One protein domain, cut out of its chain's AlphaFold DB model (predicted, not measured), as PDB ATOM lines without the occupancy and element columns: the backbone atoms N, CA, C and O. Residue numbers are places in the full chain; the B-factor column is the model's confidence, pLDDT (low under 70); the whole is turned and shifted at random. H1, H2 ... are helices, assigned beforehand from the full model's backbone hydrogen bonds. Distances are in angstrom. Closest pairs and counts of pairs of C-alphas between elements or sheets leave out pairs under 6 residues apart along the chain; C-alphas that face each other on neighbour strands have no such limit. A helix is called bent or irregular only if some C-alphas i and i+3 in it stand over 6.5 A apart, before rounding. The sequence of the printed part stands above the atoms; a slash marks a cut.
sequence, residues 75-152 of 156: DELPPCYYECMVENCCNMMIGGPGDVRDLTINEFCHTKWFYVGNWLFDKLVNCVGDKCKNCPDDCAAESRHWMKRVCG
ATOM      1  N   ASP A  75       2.356  -7.127  50.656       88.12
ATOM      2  CA  ASP A  75       3.269  -6.517  51.626       88.12
ATOM      3  C   ASP A  75       4.693  -6.297  51.088       88.12
ATOM      4  O   ASP A  75       5.424  -5.466  51.622       88.12
ATOM      5  N   GLU A  76       5.075  -6.976  50.001       90.00
ATOM      6  CA  GLU A  76       6.352  -6.743  49.315       90.00
ATOM      7  C   GLU A  76       6.344  -5.501  48.401       90.00
ATOM      8  O   GLU A  76       7.390  -5.135  47.857       90.00
ATOM      9  N   LEU A  77       5.188  -4.866  48.178       87.88
ATOM     10  CA  LEU A  77       5.096  -3.668  47.344       87.88
ATOM     11  C   LEU A  77       5.698  -2.435  48.037       87.88
ATOM     12  O   LEU A  77       5.655  -2.323  49.264       87.88
ATOM     13  N   PRO A  78       6.178  -1.443  47.259       86.38
ATOM     14  CA  PRO A  78       6.577  -0.158  47.817       86.38
ATOM     15  C   PRO A  78       5.430   0.478  48.628       86.38
ATOM     16  O   PRO A  78       4.267   0.337  48.236       86.38
ATOM     17  N   PRO A  79       5.717   1.234  49.706       88.62
ATOM     18  CA  PRO A  79       4.696   1.695  50.652       88.62
ATOM     19  C   PRO A  79       3.495   2.416  50.020       88.62
ATOM     20  O   PRO A  79       2.356   2.146  50.392       88.62
ATOM     21  N   CYS A  80       3.720   3.282  49.025       89.25
ATOM     22  CA  CYS A  80       2.630   4.003  48.360       89.25
ATOM     23  C   CYS A  80       1.750   3.080  47.487       89.25
ATOM     24  O   CYS A  80       0.542   3.281  47.388       89.25
ATOM     25  N   TYR A  81       2.330   2.026  46.896       88.81
ATOM     26  CA  TYR A  81       1.588   1.014  46.139       88.81
ATOM     27  C   TYR A  81       0.786   0.115  47.077       88.81
ATOM     28  O   TYR A  81      -0.379  -0.162  46.799       88.81
ATOM     29  N   TYR A  82       1.386  -0.307  48.194       90.19
ATOM     30  CA  TYR A  82       0.697  -1.064  49.239       90.19
ATOM     31  C   TYR A  82      -0.531  -0.305  49.754       90.19
ATOM     32  O   TYR A  82      -1.625  -0.862  49.804       90.19
ATOM     33  N   GLU A  83      -0.373   0.981  50.072       90.25
ATOM     34  CA  GLU A  83      -1.472   1.812  50.562       90.25
ATOM     35  C   GLU A  83      -2.614   1.883  49.536       90.25
ATOM     36  O   GLU A  83      -3.769   1.630  49.874       90.25
ATOM     37  N   CYS A  84      -2.289   2.087  48.257       88.88
ATOM     38  CA  CYS A  84      -3.281   2.076  47.186       88.88
ATOM     39  C   CYS A  84      -3.982   0.722  47.004       88.88
ATOM     40  O   CYS A  84      -5.189   0.695  46.739       88.88
ATOM     41  N   MET A  85      -3.262  -0.393  47.167       88.50
ATOM     42  CA  MET A  85      -3.839  -1.743  47.131       88.50
ATOM     43  C   MET A  85      -4.798  -1.968  48.303       88.50
ATOM     44  O   MET A  85      -5.844  -2.575  48.106       88.50
ATOM     45  N   VAL A  86      -4.481  -1.474  49.505       88.62
ATOM     46  CA  VAL A  86      -5.330  -1.620  50.699       88.62
ATOM     47  C   VAL A  86      -6.556  -0.714  50.636       88.62
ATOM     48  O   VAL A  86      -7.654  -1.171  50.925       88.62
ATOM     49  N   GLU A  87      -6.412   0.541  50.219       87.31
ATOM     50  CA  GLU A  87      -7.546   1.469  50.116       87.31
ATOM     51  C   GLU A  87      -8.554   1.050  49.042       87.31
ATOM     52  O   GLU A  87      -9.757   1.267  49.184       87.31
ATOM     53  N   ASN A  88      -8.072   0.423  47.966       85.31
ATOM     54  CA  ASN A  88      -8.908   0.004  46.846       85.31
ATOM     55  C   ASN A  88      -9.174  -1.503  46.805       85.31
ATOM     56  O   ASN A  88      -9.871  -1.947  45.890       85.31
ATOM     57  N   CYS A  89      -8.683  -2.270  47.786       82.25
ATOM     58  CA  CYS A  89      -8.710  -3.741  47.851       82.25
ATOM     59  C   CYS A  89     -10.060  -4.357  47.510       82.25
ATOM     60  O   CYS A  89     -10.163  -5.422  46.911       82.25
ATOM     61  N   CYS A  90     -11.093  -3.653  47.940       79.12
ATOM     62  CA  CYS A  90     -12.396  -4.210  48.209       79.12
ATOM     63  C   CYS A  90     -13.462  -3.614  47.275       79.12
ATOM     64  O   CYS A  90     -14.645  -3.911  47.397       79.12
ATOM     65  N   ASN A  91     -13.025  -2.792  46.312       67.00
ATOM     66  CA  ASN A  91     -13.857  -2.096  45.331       67.00
ATOM     67  C   ASN A  91     -13.804  -2.771  43.951       67.00
ATOM     68  O   ASN A  91     -13.815  -2.090  42.920       67.00
ATOM     69  N   MET A  92     -13.696  -4.100  43.908       66.88
ATOM     70  CA  MET A  92     -13.840  -4.836  42.653       66.88
ATOM     71  C   MET A  92     -15.292  -4.752  42.157       66.88
ATOM     72  O   MET A  92     -16.231  -4.682  42.949       66.88
ATOM     73  N   MET A  93     -15.470  -4.707  40.834       63.28
ATOM     74  CA  MET A  93     -16.774  -4.582  40.169       63.28
ATOM     75  C   MET A  93     -17.792  -5.609  40.704       63.28
ATOM     76  O   MET A  93     -17.412  -6.703  41.111       63.28
ATOM     77  N   ILE A  94     -19.089  -5.281  40.673       54.62
ATOM     78  CA  ILE A  94     -20.175  -6.197  41.069       54.62
ATOM     79  C   ILE A  94     -20.050  -7.520  40.289       54.62
ATOM     80  O   ILE A  94     -20.026  -7.514  39.060       54.62
ATOM     81  N   GLY A  95     -19.956  -8.646  41.008       59.72
ATOM     82  CA  GLY A  95     -19.703  -9.980  40.437       59.72
ATOM     83  C   GLY A  95     -18.219 -10.333  40.254       59.72
ATOM     84  O   GLY A  95     -17.902 -11.429  39.798       59.72
ATOM     85  N   GLY A  96     -17.316  -9.420  40.612       61.97
ATOM     86  CA  GLY A  96     -15.882  -9.656  40.712       61.97
ATOM     87  C   GLY A  96     -15.510 -10.456  41.966       61.97
ATOM     88  O   GLY A  96     -16.354 -10.736  42.817       61.97
ATOM     89  N   PRO A  97     -14.239 -10.849  42.100       59.66
ATOM     90  CA  PRO A  97     -13.858 -11.893  43.043       59.66
ATOM     91  C   PRO A  97     -13.692 -11.509  44.508       59.66
ATOM     92  O   PRO A  97     -13.222 -12.341  45.280       59.66
ATOM     93  N   GLY A  98     -14.114 -10.308  44.899       74.81
ATOM     94  CA  GLY A  98     -14.043  -9.833  46.279       74.81
ATOM     95  C   GLY A  98     -12.787  -9.011  46.559       74.81
ATOM     96  O   GLY A  98     -12.420  -8.158  45.756       74.81
ATOM     97  N   ASP A  99     -12.177  -9.225  47.726       86.25
ATOM     98  CA  ASP A  99     -10.977  -8.514  48.180       86.25
ATOM     99  C   ASP A  99      -9.726  -9.031  47.445       86.25
ATOM    100  O   ASP A  99      -9.405 -10.220  47.500       86.25
ATOM    101  N   VAL A 100      -8.990  -8.131  46.784       84.88
ATOM    102  CA  VAL A 100      -7.730  -8.432  46.076       84.88
ATOM    103  C   VAL A 100      -6.704  -9.111  46.991       84.88
ATOM    104  O   VAL A 100      -5.917  -9.937  46.532       84.88
ATOM    105  N   ARG A 101      -6.704  -8.774  48.286       86.88
ATOM    106  CA  ARG A 101      -5.750  -9.275  49.286       86.88
ATOM    107  C   ARG A 101      -5.987 -10.727  49.670       86.88
ATOM    108  O   ARG A 101      -5.091 -11.374  50.210       86.88
ATOM    109  N   ASP A 102      -7.179 -11.234  49.390       88.38
ATOM    110  CA  ASP A 102      -7.535 -12.621  49.651       88.38
ATOM    111  C   ASP A 102      -7.372 -13.522  48.431       88.38
ATOM    112  O   ASP A 102      -7.512 -14.737  48.558       88.38
ATOM    113  N   LEU A 103      -7.020 -12.953  47.275       88.44
ATOM    114  CA  LEU A 103      -6.769 -13.729  46.072       88.44
ATOM    115  C   LEU A 103      -5.484 -14.543  46.198       88.44
ATOM    116  O   LEU A 103      -4.444 -14.079  46.684       88.44
ATOM    117  N   THR A 104      -5.556 -15.769  45.694       91.69
ATOM    118  CA  THR A 104      -4.365 -16.550  45.371       91.69
ATOM    119  C   THR A 104      -3.643 -15.939  44.172       91.69
ATOM    120  O   THR A 104      -4.234 -15.211  43.371       91.69
ATOM    121  N   ILE A 105      -2.360 -16.246  44.010       91.19
ATOM    122  CA  ILE A 105      -1.560 -15.810  42.861       91.19
ATOM    123  C   ILE A 105      -2.192 -16.296  41.555       91.19
ATOM    124  O   ILE A 105      -2.308 -15.518  40.612       91.19
ATOM    125  N   ASN A 106      -2.714 -17.522  41.519       89.75
ATOM    126  CA  ASN A 106      -3.430 -18.045  40.359       89.75
ATOM    127  C   ASN A 106      -4.669 -17.214  40.008       89.75
ATOM    128  O   ASN A 106      -4.931 -16.923  38.841       89.75
ATOM    129  N   GLU A 107      -5.450 -16.818  41.012       88.75
ATOM    130  CA  GLU A 107      -6.622 -15.971  40.806       88.75
ATOM    131  C   GLU A 107      -6.242 -14.569  40.358       88.75
ATOM    132  O   GLU A 107      -6.818 -14.057  39.399       88.75
ATOM    133  N   PHE A 108      -5.249 -13.978  41.010       89.31
ATOM    134  CA  PHE A 108      -4.787 -12.636  40.713       89.31
ATOM    135  C   PHE A 108      -4.169 -12.532  39.313       89.31
ATOM    136  O   PHE A 108      -4.488 -11.609  38.567       89.31
ATOM    137  N   CYS A 109      -3.326 -13.493  38.934       88.88
ATOM    138  CA  CYS A 109      -2.525 -13.450  37.713       88.88
ATOM    139  C   CYS A 109      -3.184 -14.127  36.501       88.88
ATOM    140  O   CYS A 109      -2.860 -13.774  35.367       88.88
ATOM    141  N   HIS A 110      -4.079 -15.102  36.709       86.88
ATOM    142  CA  HIS A 110      -4.576 -15.958  35.627       86.88
ATOM    143  C   HIS A 110      -6.101 -16.076  35.608       86.88
ATOM    144  O   HIS A 110      -6.751 -15.505  34.731       86.88
ATOM    145  N   THR A 111      -6.700 -16.797  36.558       86.38
ATOM    146  CA  THR A 111      -8.113 -17.206  36.446       86.38
ATOM    147  C   THR A 111      -9.085 -16.038  36.580       86.38
ATOM    148  O   THR A 111     -10.182 -16.090  36.027       86.38
ATOM    149  N   LYS A 112      -8.680 -14.958  37.259       86.75
ATOM    150  CA  LYS A 112      -9.495 -13.752  37.454       86.75
ATOM    151  C   LYS A 112      -8.822 -12.483  36.935       86.75
ATOM    152  O   LYS A 112      -9.264 -11.378  37.259       86.75
ATOM    153  N   TRP A 113      -7.815 -12.641  36.070       84.81
ATOM    154  CA  TRP A 113      -7.045 -11.535  35.500       84.81
ATOM    155  C   TRP A 113      -7.923 -10.481  34.827       84.81
ATOM    156  O   TRP A 113      -7.630  -9.300  34.926       84.81
ATOM    157  N   PHE A 114      -9.027 -10.867  34.182       84.94
ATOM    158  CA  PHE A 114      -9.936  -9.898  33.562       84.94
ATOM    159  C   PHE A 114     -10.473  -8.869  34.576       84.94
ATOM    160  O   PHE A 114     -10.420  -7.663  34.333       84.94
ATOM    161  N   TYR A 115     -10.927  -9.330  35.746       86.00
ATOM    162  CA  TYR A 115     -11.436  -8.457  36.808       86.00
ATOM    163  C   TYR A 115     -10.315  -7.688  37.504       86.00
ATOM    164  O   TYR A 115     -10.463  -6.499  37.786       86.00
ATOM    165  N   VAL A 116      -9.191  -8.359  37.758       87.00
ATOM    166  CA  VAL A 116      -8.009  -7.764  38.398       87.00
ATOM    167  C   VAL A 116      -7.405  -6.685  37.509       87.00
ATOM    168  O   VAL A 116      -7.169  -5.582  37.979       87.00
ATOM    169  N   GLY A 117      -7.229  -6.956  36.219       84.88
ATOM    170  CA  GLY A 117      -6.744  -6.013  35.218       84.88
ATOM    171  C   GLY A 117      -7.633  -4.780  35.130       84.88
ATOM    172  O   GLY A 117      -7.129  -3.665  35.225       84.88
ATOM    173  N   ASN A 118      -8.956  -4.958  35.047       86.25
ATOM    174  CA  ASN A 118      -9.878  -3.822  35.045       86.25
ATOM    175  C   ASN A 118      -9.762  -2.989  36.332       86.25
ATOM    176  O   ASN A 118      -9.657  -1.769  36.283       86.25
ATOM    177  N   TRP A 119      -9.713  -3.645  37.493       86.81
ATOM    178  CA  TRP A 119      -9.512  -2.972  38.776       86.81
ATOM    179  C   TRP A 119      -8.160  -2.239  38.862       86.81
ATOM    180  O   TRP A 119      -8.106  -1.112  39.360       86.81
ATOM    181  N   LEU A 120      -7.080  -2.830  38.339       86.62
ATOM    182  CA  LEU A 120      -5.758  -2.207  38.277       86.62
ATOM    183  C   LEU A 120      -5.817  -0.894  37.489       86.62
ATOM    184  O   LEU A 120      -5.336   0.127  37.975       86.62
ATOM    185  N   PHE A 121      -6.437  -0.896  36.307       84.12
ATOM    186  CA  PHE A 121      -6.551   0.305  35.478       84.12
ATOM    187  C   PHE A 121      -7.502   1.351  36.070       84.12
ATOM    188  O   PHE A 121      -7.160   2.531  36.101       84.12
ATOM    189  N   ASP A 122      -8.658   0.938  36.590       82.69
ATOM    190  CA  ASP A 122      -9.690   1.874  37.049       82.69
ATOM    191  C   ASP A 122      -9.408   2.462  38.436       82.69
ATOM    192  O   ASP A 122      -9.757   3.613  38.718       82.69
ATOM    193  N   LYS A 123      -8.818   1.675  39.339       83.75
ATOM    194  CA  LYS A 123      -8.627   2.057  40.745       83.75
ATOM    195  C   LYS A 123      -7.162   2.261  41.081       83.75
ATOM    196  O   LYS A 123      -6.800   3.320  41.596       83.75
ATOM    197  N   LEU A 124      -6.315   1.279  40.769       83.81
ATOM    198  CA  LEU A 124      -4.930   1.311  41.227       83.81
ATOM    199  C   LEU A 124      -4.105   2.381  40.501       83.81
ATOM    200  O   LEU A 124      -3.417   3.148  41.165       83.81
ATOM    201  N   VAL A 125      -4.201   2.485  39.171       84.62
ATOM    202  CA  VAL A 125      -3.448   3.485  38.386       84.62
ATOM    203  C   VAL A 125      -3.781   4.910  38.830       84.62
ATOM    204  O   VAL A 125      -2.872   5.722  38.986       84.62
ATOM    205  N   ASN A 126      -5.056   5.199  39.100       86.06
ATOM    206  CA  ASN A 126      -5.483   6.513  39.580       86.06
ATOM    207  C   ASN A 126      -4.923   6.824  40.976       86.06
ATOM    208  O   ASN A 126      -4.373   7.902  41.183       86.06
ATOM    209  N   CYS A 127      -5.000   5.872  41.911       88.62
ATOM    210  CA  CYS A 127      -4.447   6.056  43.254       88.62
ATOM    211  C   CYS A 127      -2.924   6.242  43.229       88.62
ATOM    212  O   CYS A 127      -2.399   7.167  43.846       88.62
ATOM    213  N   VAL A 128      -2.211   5.401  42.477       88.94
ATOM    214  CA  VAL A 128      -0.751   5.473  42.334       88.94
ATOM    215  C   VAL A 128      -0.339   6.786  41.670       88.94
ATOM    216  O   VAL A 128       0.624   7.409  42.106       88.94
ATOM    217  N   GLY A 129      -1.073   7.248  40.653       85.25
ATOM    218  CA  GLY A 129      -0.792   8.518  39.981       85.25
ATOM    219  C   GLY A 129      -0.841   9.733  40.914       85.25
ATOM    220  O   GLY A 129      -0.059  10.665  40.732       85.25
ATOM    221  N   ASP A 130      -1.713   9.707  41.923       86.88
ATOM    222  CA  ASP A 130      -1.835  10.774  42.920       86.88
ATOM    223  C   ASP A 130      -0.850  10.579  44.086       86.88
ATOM    224  O   ASP A 130       0.033  11.406  44.328       86.88
ATOM    225  N   LYS A 131      -0.920   9.426  44.763       85.75
ATOM    226  CA  LYS A 131      -0.161   9.153  45.993       85.75
ATOM    227  C   LYS A 131       1.312   8.820  45.772       85.75
ATOM    228  O   LYS A 131       2.152   9.188  46.589       85.75
ATOM    229  N   CYS A 132       1.657   8.139  44.679       86.75
ATOM    230  CA  CYS A 132       3.042   7.769  44.373       86.75
ATOM    231  C   CYS A 132       3.769   8.815  43.513       86.75
ATOM    232  O   CYS A 132       4.885   8.556  43.066       86.75
ATOM    233  N   LYS A 133       3.190  10.004  43.288       83.25
ATOM    234  CA  LYS A 133       3.794  11.052  42.446       83.25
ATOM    235  C   LYS A 133       5.186  11.494  42.912       83.25
ATOM    236  O   LYS A 133       6.026  11.835  42.087       83.25
ATOM    237  N   ASN A 134       5.417  11.482  44.225       83.62
ATOM    238  CA  ASN A 134       6.693  11.851  44.845       83.62
ATOM    239  C   ASN A 134       7.488  10.624  45.320       83.62
ATOM    240  O   ASN A 134       8.344  10.751  46.196       83.62
ATOM    241  N   CYS A 135       7.164   9.427  44.823       79.25
ATOM    242  CA  CYS A 135       7.931   8.241  45.182       79.25
ATOM    243  C   CYS A 135       9.355   8.359  44.610       79.25
ATOM    244  O   CYS A 135       9.507   8.896  43.511       79.25
ATOM    245  N   PRO A 136      10.389   7.874  45.324       75.25
ATOM    246  CA  PRO A 136      11.747   7.783  44.792       75.25
ATOM    247  C   PRO A 136      11.779   7.116  43.410       75.25
ATOM    248  O   PRO A 136      10.912   6.288  43.115       75.25
ATOM    249  N   ASP A 137      12.792   7.449  42.602       65.75
ATOM    250  CA  ASP A 137      12.876   7.163  41.156       65.75
ATOM    251  C   ASP A 137      12.669   5.685  40.737       65.75
ATOM    252  O   ASP A 137      12.436   5.406  39.561       65.75
ATOM    253  N   ASP A 138      12.629   4.739  41.678       79.75
ATOM    254  CA  ASP A 138      12.499   3.307  41.411       79.75
ATOM    255  C   ASP A 138      11.167   2.659  41.826       79.75
ATOM    256  O   ASP A 138      10.925   1.517  41.444       79.75
ATOM    257  N   CYS A 139      10.230   3.330  42.506       82.19
ATOM    258  CA  CYS A 139       9.010   2.651  42.993       82.19
ATOM    259  C   CYS A 139       8.143   2.043  41.872       82.19
ATOM    260  O   CYS A 139       7.559   0.962  42.004       82.19
ATOM    261  N   ALA A 140       8.060   2.733  40.733       83.38
ATOM    262  CA  ALA A 140       7.356   2.235  39.554       83.38
ATOM    263  C   ALA A 140       8.114   1.092  38.859       83.38
ATOM    264  O   ALA A 140       7.515   0.246  38.193       83.38
ATOM    265  N   ALA A 141       9.442   1.048  38.975       85.62
ATOM    266  CA  ALA A 141      10.233  -0.083  38.508       85.62
ATOM    267  C   ALA A 141      10.077  -1.279  39.459       85.62
ATOM    268  O   ALA A 141       9.765  -2.373  38.999       85.62
ATOM    269  N   GLU A 142      10.193  -1.067  40.770       87.50
ATOM    270  CA  GLU A 142      10.040  -2.086  41.810       87.50
ATOM    271  C   GLU A 142       8.668  -2.759  41.767       87.50
ATOM    272  O   GLU A 142       8.592  -3.985  41.769       87.50
ATOM    273  N   SER A 143       7.584  -1.992  41.628       85.69
ATOM    274  CA  SER A 143       6.230  -2.550  41.479       85.69
ATOM    275  C   SER A 143       6.065  -3.379  40.198       85.69
ATOM    276  O   SER A 143       5.454  -4.450  40.225       85.69
ATOM    277  N   ARG A 144       6.659  -2.953  39.072       84.62
ATOM    278  CA  ARG A 144       6.684  -3.749  37.829       84.62
ATOM    279  C   ARG A 144       7.510  -5.024  37.983       84.62
ATOM    280  O   ARG A 144       7.107  -6.078  37.490       84.62
ATOM    281  N   HIS A 145       8.646  -4.949  38.671       87.81
ATOM    282  CA  HIS A 145       9.469  -6.114  38.982       87.81
ATOM    283  C   HIS A 145       8.737  -7.084  39.907       87.81
ATOM    284  O   HIS A 145       8.757  -8.283  39.646       87.81
ATOM    285  N   TRP A 146       8.043  -6.579  40.925       89.44
ATOM    286  CA  TRP A 146       7.178  -7.365  41.799       89.44
ATOM    287  C   TRP A 146       6.091  -8.087  40.998       89.44
ATOM    288  O   TRP A 146       6.005  -9.308  41.075       89.44
ATOM    289  N   MET A 147       5.358  -7.378  40.133       87.25
ATOM    290  CA  MET A 147       4.311  -7.980  39.296       87.25
ATOM    291  C   MET A 147       4.870  -9.111  38.423       87.25
ATOM    292  O   MET A 147       4.274 -10.179  38.316       87.25
ATOM    293  N   LYS A 148       6.055  -8.905  37.837       87.19
ATOM    294  CA  LYS A 148       6.736  -9.921  37.029       87.19
ATOM    295  C   LYS A 148       7.236 -11.108  37.860       87.19
ATOM    296  O   LYS A 148       7.274 -12.218  37.345       87.19
ATOM    297  N   ARG A 149       7.641 -10.904  39.116       88.88
ATOM    298  CA  ARG A 149       8.036 -12.006  40.013       88.88
ATOM    299  C   ARG A 149       6.829 -12.832  40.447       88.88
ATOM    300  O   ARG A 149       6.906 -14.051  40.430       88.88
ATOM    301  N   VAL A 150       5.729 -12.172  40.809       88.44
ATOM    302  CA  VAL A 150       4.518 -12.829  41.316       88.44
ATOM    303  C   VAL A 150       3.757 -13.540  40.196       88.44
ATOM    304  O   VAL A 150       3.416 -14.708  40.339       88.44
ATOM    305  N   CYS A 151       3.535 -12.867  39.064       87.19
ATOM    306  CA  CYS A 151       2.752 -13.405  37.946       87.19
ATOM    307  C   CYS A 151       3.597 -14.011  36.815       87.19
ATOM    308  O   CYS A 151       3.045 -14.501  35.831       87.19
ATOM    309  N   GLY A 152       4.928 -13.958  36.904       81.56
ATOM    310  CA  GLY A 152       5.817 -14.400  35.829       81.56
ATOM    311  C   GLY A 152       5.727 -13.517  34.575       81.56
ATOM    312  O   GLY A 152       5.591 -12.291  34.632       81.56
TER     313      GLY A 152
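Overview. This is residues 75 to 152 of the 156 residues of an uncharacterized protein of Monosporascus sp. CRB-8-3 (UniProt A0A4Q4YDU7). H3, the longest helix, and H4, which folds back after a short link, make two sides of this all-helix domain, with the small helix H2 at the end where H3 begins and H4 ends. H1 crosses the later part of H3 and also comes near H4, and a long link loops from H1 to H2. The printed part has 78 residues, with four named helices in the order H1, H2, H3, H4 and no named strand. It is compact, with a radius of gyration of the C-alphas of 12.1 A and spans of 36 by 24 by 18 A.

Arrangement. Begin at H3, residues 113 to 131, which has a kink of 34 degrees near residue 120. With residues 123 to 131 alone it touches H1, residues 79 to 88; their closest C-alphas, of Cys 84 and Cys 127, are 5.7 A apart, at a steep tilt of 57 degrees, opposite ways. H2, residues 105 to 111, touches H3 only at the corner, and only just, with 3 pairs of C-alphas within 8 A; the closest are those of Phe 108 and Val 116, 6.3 A apart. H4, residues 139 to 151, touches H2 with residues 150 to 151 alone, where the closest C-alphas, of Cys 109 and Cys 151, are 5.3 A apart. H1 and H4 are close but not clearly touching, with the closest C-alphas, of Tyr 81 and Ser 143, 7.5 A apart. H3 and H4 are apart. In H1 and H4 every O i to N i+4 pair is within hydrogen-bond range; in H2 2 of 3 are, in H3 13 of 15.

Along the chain. Find C-alpha 113 at (-7.045, -11.535, 35.500); from there H3 runs 24.2 A to C-alpha 131 at (-0.161, 9.153, 45.993). H3 is irregular, but only just, with C-alphas 122 and 125 6.6 A apart; H2, 9.3 A long, is irregular too, with C-alphas 108 and 111 7.1 A apart. H1 measures 14.2 A, and H4 runs 18.0 A to C-alpha 151 at (2.752, -13.405, 37.946).

Size, cuts and confidence. The two C-alphas farthest apart, of Gly 95 and Asp 137, stand 36.8 A from each other. The printed part has no cut; the link from H1 to H2, residues 89 to 104, is long. Look in the B-factor column for pLDDT under 70 at residues 91 to 97 and residue 137; the mean of the printed part is 83.7.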